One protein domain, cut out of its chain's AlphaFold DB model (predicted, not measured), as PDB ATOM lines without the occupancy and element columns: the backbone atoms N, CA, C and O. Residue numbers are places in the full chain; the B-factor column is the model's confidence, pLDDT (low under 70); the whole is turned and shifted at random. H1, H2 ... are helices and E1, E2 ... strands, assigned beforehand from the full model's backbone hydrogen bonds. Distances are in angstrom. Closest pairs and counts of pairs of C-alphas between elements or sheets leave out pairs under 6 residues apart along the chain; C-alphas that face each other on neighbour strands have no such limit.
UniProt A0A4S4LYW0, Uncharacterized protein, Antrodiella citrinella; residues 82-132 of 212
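This is residues 82 to 132 of the 212 residues of an uncharacterized protein of Antrodiella citrinella (UniProt A0A4S4LYW0). With little regular structure, this is a rod: a two-stranded hairpin, E1 and E2, points to one end, helix H1 makes the other, and the loop of residues 108 to 120 winds between them. The printed part has 51 residues, 18 of them in named elements, in the order E1, E2, H1; the sheet E1 - E2 is antiparallel and the class is mixed. It is loose, with a radius of gyration of the C-alphas of 13.6 A, and spans 45 by 17 by 15 A.

E1, residues 93 to 96, and E2, residues 104 to 107, form an antiparallel hairpin at 149 degrees. N 107 and O 93, 2.8 A, are within hydrogen-bond range. H1, residues 121 to 130, is apart from E1, and its O i to N i+4 pairs are each within range.

E1 begins at C-alpha 93 (134.428, 125.573, 139.603) and measures 9.9 A; E2 measures 9.6 A. H1, 14.2 A, ends at C-alpha 130 (135.124, 114.885, 163.766).

The C-alphas farthest apart, of Gly 100 and Gly 132, are 45.5 A apart. The printed part has no cut. The link E2 to H1 is long, 13 residues. Residue 99 is under pLDDT 70.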
ATOM      1  N   GLU A  82     140.949 109.451 154.578       78.50
ATOM      2  CA  GLU A  82     142.303 109.846 154.981       78.50
ATOM      3  C   GLU A  82     143.073 110.585 153.874       78.50
ATOM      4  O   GLU A  82     143.975 111.358 154.182       78.50
ATOM      5  N   ASP A  83     142.677 110.403 152.613       79.25
ATOM      6  CA  ASP A  83     143.270 111.060 151.448       79.25
ATOM      7  C   ASP A  83     142.632 112.435 151.167       79.25
ATOM      8  O   ASP A  83     143.096 113.164 150.285       79.25
ATOM      9  N   THR A  84     141.568 112.814 151.893       75.44
ATOM     10  CA  THR A  84     140.982 114.151 151.736       75.44
ATOM     11  C   THR A  84     141.915 115.216 152.313       75.44
ATOM     12  O   THR A  84     142.496 115.026 153.386       75.44
ATOM     13  N   PRO A  85     142.089 116.356 151.619       80.12
ATOM     14  CA  PRO A  85     142.962 117.415 152.096       80.12
ATOM     15  C   PRO A  85     142.485 117.928 153.454       80.12
ATOM     16  O   PRO A  85     141.290 118.069 153.714       80.12
ATOM     17  N   GLU A  86     143.453 118.251 154.308       79.81
ATOM     18  CA  GLU A  86     143.208 118.690 155.676       79.81
ATOM     19  C   GLU A  86     142.248 119.896 155.735       79.81
ATOM     20  O   GLU A  86     141.322 119.942 156.548       79.81
ATOM     21  N   ALA A  87     142.432 120.863 154.841       81.62
ATOM     22  CA  ALA A  87     141.549 122.009 154.715       81.62
ATOM     23  C   ALA A  87     140.606 121.833 153.518       81.62
ATOM     24  O   ALA A  87     141.038 121.747 152.367       81.62
ATOM     25  N   GLN A  88     139.304 121.852 153.797       85.06
ATOM     26  CA  GLN A  88     138.262 121.950 152.782       85.06
ATOM     27  C   GLN A  88     138.177 123.406 152.317       85.06
ATOM     28  O   GLN A  88     137.565 124.248 152.973       85.06
ATOM     29  N   VAL A  89     138.848 123.723 151.209       84.94
ATOM     30  CA  VAL A  89     138.860 125.080 150.651       84.94
ATOM     31  C   VAL A  89     137.934 125.143 149.451       84.94
ATOM     32  O   VAL A  89     138.203 124.562 148.397       84.94
ATOM     33  N   PHE A  90     136.862 125.913 149.594       86.06
ATOM     34  CA  PHE A  90     135.980 126.206 148.481       86.06
ATOM     35  C   PHE A  90     136.697 127.064 147.421       86.06
ATOM     36  O   PHE A  90     137.359 128.058 147.711       86.06
ATOM     37  N   ARG A  91     136.551 126.649 146.165       88.25
ATOM     38  CA  ARG A  91     137.054 127.272 144.938       88.25
ATOM     39  C   ARG A  91     135.920 127.182 143.920       88.25
ATOM     40  O   ARG A  91     135.489 126.056 143.646       88.25
ATOM     41  N   PRO A  92     135.447 128.310 143.369       86.62
ATOM     42  CA  PRO A  92     134.455 128.296 142.304       86.62
ATOM     43  C   PRO A  92     134.939 127.445 141.125       86.62
ATOM     44  O   PRO A  92     136.027 127.676 140.593       86.62
ATOM     45  N   MET A  93     134.137 126.460 140.730       87.19
ATOM     46  CA  MET A  93     134.428 125.573 139.603       87.19
ATOM     47  C   MET A  93     133.791 126.156 138.347       87.19
ATOM     48  O   MET A  93     132.586 126.388 138.318       87.19
ATOM     49  N   LYS A  94     134.593 126.411 137.314       87.56
ATOM     50  CA  LYS A  94     134.085 126.805 135.998       87.56
ATOM     51  C   LYS A  94     133.986 125.559 135.135       87.56
ATOM     52  O   LYS A  94     134.976 124.844 135.007       87.56
ATOM     53  N   MET A  95     132.815 125.310 134.567       80.50
ATOM     54  CA  MET A  95     132.620 124.233 133.608       80.50
ATOM     55  C   MET A  95     132.308 124.847 132.251       80.50
ATOM     56  O   MET A  95     131.426 125.701 132.135       80.50
ATOM     57  N   ASP A  96     133.056 124.423 131.240       83.12
ATOM     58  CA  ASP A  96     132.784 124.817 129.867       83.12
ATOM     59  C   ASP A  96     131.539 124.054 129.390       83.12
ATOM     60  O   ASP A  96     131.514 122.820 129.400       83.12
ATOM     61  N   GLU A  97     130.493 124.778 128.991       75.75
ATOM     62  CA  GLU A  97     129.277 124.209 128.396       75.75
ATOM     63  C   GLU A  97     129.549 123.711 126.966       75.75
ATOM     64  O   GLU A  97     129.085 124.281 125.983       75.75
ATOM     65  N   GLY A  98     130.321 122.630 126.833       76.19
ATOM     66  CA  GLY A  98     130.569 121.956 125.558       76.19
ATOM     67  C   GLY A  98     131.185 122.838 124.459       76.19
ATOM     68  O   GLY A  98     131.386 124.046 124.581       76.19
ATOM     69  N   ALA A  99     131.530 122.221 123.330       65.06
ATOM     70  CA  ALA A  99     132.047 122.951 122.179       65.06
ATOM     71  C   ALA A  99     130.904 123.723 121.491       65.06
ATOM     72  O   ALA A  99     130.249 123.191 120.598       65.06
ATOM     73  N   GLY A 100     130.644 124.963 121.917       79.62
ATOM     74  CA  GLY A 100     129.721 125.865 121.216       79.62
ATOM     75  C   GLY A 100     128.958 126.875 122.074       79.62
ATOM     76  O   GLY A 100     128.412 127.819 121.507       79.62
ATOM     77  N   SER A 101     128.926 126.727 123.403       74.81
ATOM     78  CA  SER A 101     128.316 127.733 124.282       74.81
ATOM     79  C   SER A 101     129.349 128.787 124.682       74.81
ATOM     80  O   SER A 101     130.453 128.467 125.118       74.81
ATOM     81  N   SER A 102     129.001 130.067 124.539       79.56
ATOM     82  CA  SER A 102     129.791 131.183 125.080       79.56
ATOM     83  C   SER A 102     129.539 131.415 126.574       79.56
ATOM     84  O   SER A 102     130.174 132.284 127.176       79.56
ATOM     85  N   SER A 103     128.612 130.664 127.172       76.00
ATOM     86  CA  SER A 103     128.232 130.790 128.572       76.00
ATOM     87  C   SER A 103     129.109 129.889 129.440       76.00
ATOM     88  O   SER A 103     129.132 128.672 129.281       76.00
ATOM     89  N   GLN A 104     129.858 130.492 130.366       78.88
ATOM     90  CA  GLN A 104     130.571 129.750 131.404       78.88
ATOM     91  C   GLN A 104     129.645 129.559 132.599       78.88
ATOM     92  O   GLN A 104     129.233 130.538 133.227       78.88
ATOM     93  N   VAL A 105     129.374 128.306 132.956       81.31
ATOM     94  CA  VAL A 105     128.661 127.997 134.194       81.31
ATOM     95  C   VAL A 105     129.675 127.942 135.326       81.31
ATOM     96  O   VAL A 105     130.654 127.192 135.286       81.31
ATOM     97  N   VAL A 106     129.453 128.775 136.342       81.69
ATOM     98  CA  VAL A 106     130.264 128.791 137.559       81.69
ATOM     99  C   VAL A 106     129.486 128.099 138.667       81.69
ATOM    100  O   VAL A 106     128.476 128.610 139.149       81.69
ATOM    101  N   PHE A 107     129.978 126.944 139.096       83.19
ATOM    102  CA  PHE A 107     129.424 126.193 140.208       83.19
ATOM    103  C   PHE A 107     130.001 126.696 141.523       83.19
ATOM    104  O   PHE A 107     131.217 126.683 141.744       83.19
ATOM    105  N   GLN A 108     129.104 127.103 142.421       87.12
ATOM    106  CA  GLN A 108     129.452 127.558 143.761       87.12
ATOM    107  C   GLN A 108     129.180 126.495 144.814       87.12
ATOM    108  O   GLN A 108     128.433 126.690 145.766       87.12
ATOM    109  N   THR A 109     129.755 125.317 144.607       89.31
ATOM    110  CA  THR A 109     129.587 124.206 145.534       89.31
ATOM    111  C   THR A 109     130.865 123.379 145.626       89.31
ATOM    112  O   THR A 109     131.510 123.085 144.619       89.31
ATOM    113  N   ILE A 110     131.257 123.033 146.855       89.50
ATOM    114  CA  ILE A 110     132.501 122.303 147.126       89.50
ATOM    115  C   ILE A 110     132.461 120.878 146.567       89.50
ATOM    116  O   ILE A 110     133.464 120.409 146.050       89.50
ATOM    117  N   VAL A 111     131.290 120.233 146.559       92.19
ATOM    118  CA  VAL A 111     131.126 118.860 146.048       92.19
ATOM    119  C   VAL A 111     131.244 118.767 144.525       92.19
ATOM    120  O   VAL A 111     131.296 117.676 143.983       92.19
ATOM    121  N   MET A 112     131.293 119.890 143.801       89.88
ATOM    122  CA  MET A 112     131.621 119.852 142.369       89.88
ATOM    123  C   MET A 112     133.130 119.854 142.124       89.88
ATOM    124  O   MET A 112     133.553 119.615 140.999       89.88
ATOM    125  N   GLN A 113     133.960 120.109 143.138       90.19
ATOM    126  CA  GLN A 113     135.409 119.998 142.996       90.19
ATOM    127  C   GLN A 113     135.815 118.537 142.848       90.19
ATOM    128  O   GLN A 113     135.242 117.652 143.480       90.19
ATOM    129  N   LYS A 114     136.837 118.281 142.031       88.44
ATOM    130  CA  LYS A 114     137.297 116.922 141.723       88.44
ATOM    131  C   LYS A 114     137.734 116.157 142.976       88.44
ATOM    132  O   LYS A 114     137.601 114.943 143.037       88.44
ATOM    133  N   GLU A 115     138.251 116.873 143.964       88.56
ATOM    134  CA  GLU A 115     138.709 116.344 145.244       88.56
ATOM    135  C   GLU A 115     137.551 115.920 146.160       88.56
ATOM    136  O   GLU A 115     137.745 115.090 147.044       88.56
ATOM    137  N   PHE A 116     136.350 116.469 145.946       89.75
ATOM    138  CA  PHE A 116     135.199 116.283 146.829       89.75
ATOM    139  C   PHE A 116     133.955 115.729 146.127       89.75
ATOM    140  O   PHE A 116     132.920 115.575 146.769       89.75
ATOM    141  N   CYS A 117     134.035 115.388 144.838       88.94
ATOM    142  CA  CYS A 117     132.889 114.915 144.052       88.94
ATOM    143  C   CYS A 117     132.353 113.536 144.449       88.94
ATOM    144  O   CYS A 117     131.305 113.122 143.960       88.94
ATOM    145  N   TYR A 118     133.051 112.851 145.353       86.19
ATOM    146  CA  TYR A 118     132.637 111.582 145.945       86.19
ATOM    147  C   TYR A 118     131.990 111.741 147.325       86.19
ATOM    148  O   TYR A 118     131.649 110.737 147.939       86.19
ATOM    149  N   PHE A 119     131.841 112.974 147.819       85.88
ATOM    150  CA  PHE A 119     131.261 113.267 149.125       85.88
ATOM    151  C   PHE A 119     130.035 114.168 148.980       85.88
ATOM    152  O   PHE A 119     129.997 115.084 148.159       85.88
ATOM    153  N   SER A 120     129.049 113.946 149.838       87.44
ATOM    154  CA  SER A 120     127.968 114.889 150.116       87.44
ATOM    155  C   SER A 120     128.444 116.039 151.013       87.44
ATOM    156  O   SER A 120     129.463 115.947 151.708       87.44
ATOM    157  N   HIS A 121     127.693 117.143 151.042       86.19
ATOM    158  CA  HIS A 121     127.982 118.271 151.937       86.19
ATOM    159  C   HIS A 121     127.962 117.848 153.411       86.19
ATOM    160  O   HIS A 121     128.762 118.330 154.213       86.19
ATOM    161  N   GLU A 122     127.067 116.935 153.763       84.69
ATOM    162  CA  GLU A 122     126.862 116.393 155.100       84.69
ATOM    163  C   GLU A 122     128.039 115.521 155.532       84.69
ATOM    164  O   GLU A 122     128.496 115.647 156.670       84.69
ATOM    165  N   GLU A 123     128.584 114.699 154.632       84.19
ATOM    166  CA  GLU A 123     129.801 113.925 154.890       84.19
ATOM    167  C   GLU A 123     130.995 114.850 155.122       84.19
ATOM    168  O   GLU A 123     131.677 114.737 156.143       84.19
ATOM    169  N   LEU A 124     131.206 115.840 154.247       88.06
ATOM    170  CA  LEU A 124     132.278 116.828 154.417       88.06
ATOM    171  C   LEU A 124     132.161 117.573 155.754       88.06
ATOM    172  O   LEU A 124     133.161 117.725 156.465       88.06
ATOM    173  N   ARG A 125     130.941 117.975 156.136       85.75
ATOM    174  CA  ARG A 125     130.649 118.622 157.423       85.75
ATOM    175  C   ARG A 125     130.921 117.690 158.602       85.75
ATOM    176  O   ARG A 125     131.565 118.101 159.567       85.75
ATOM    177  N   TYR A 126     130.468 116.440 158.531       85.06
ATOM    178  CA  TYR A 126     130.733 115.428 159.552       85.06
ATOM    179  C   TYR A 126     132.240 115.240 159.763       85.06
ATOM    180  O   TYR A 126     132.714 115.211 160.901       85.06
ATOM    181  N   HIS A 127     133.017 115.195 158.681       85.38
ATOM    182  CA  HIS A 127     134.469 115.067 158.749       85.38
ATOM    183  C   HIS A 127     135.152 116.277 159.379       85.38
ATOM    184  O   HIS A 127     136.022 116.098 160.235       85.38
ATOM    185  N   ALA A 128     134.722 117.492 159.036       86.06
ATOM    186  CA  ALA A 128     135.205 118.710 159.678       86.06
ATOM    187  C   ALA A 128     134.903 118.708 161.189       86.06
ATOM    188  O   ALA A 128     135.763 119.024 162.010       86.06
ATOM    189  N   TYR A 129     133.712 118.260 161.596       87.81
ATOM    190  CA  TYR A 129     133.338 118.194 163.012       87.81
ATOM    191  C   TYR A 129     134.106 117.129 163.784       87.81
ATOM    192  O   TYR A 129     134.506 117.374 164.925       87.81
ATOM    193  N   ARG A 130     134.350 115.973 163.164       85.06
ATOM    194  CA  ARG A 130     135.124 114.885 163.766       85.06
ATOM    195  C   ARG A 130     136.579 115.289 164.023       85.06
ATOM    196  O   ARG A 130     137.156 114.842 165.005       85.06
ATOM    197  N   THR A 131     137.155 116.147 163.178       86.12
ATOM    198  CA  THR A 131     138.523 116.680 163.344       86.12
ATOM    199  C   THR A 131     138.591 117.937 164.216       86.12
ATOM    200  O   THR A 131     139.664 118.507 164.387       86.12
ATOM    201  N   GLY A 132     137.465 118.379 164.791       88.75
ATOM    202  CA  GLY A 132     137.401 119.575 165.635       88.75
ATOM    203  C   GLY A 132     137.356 120.900 164.865       88.75
ATOM    204  O   GLY A 132     137.316 121.960 165.486       88.75
TER     205      GLY A 132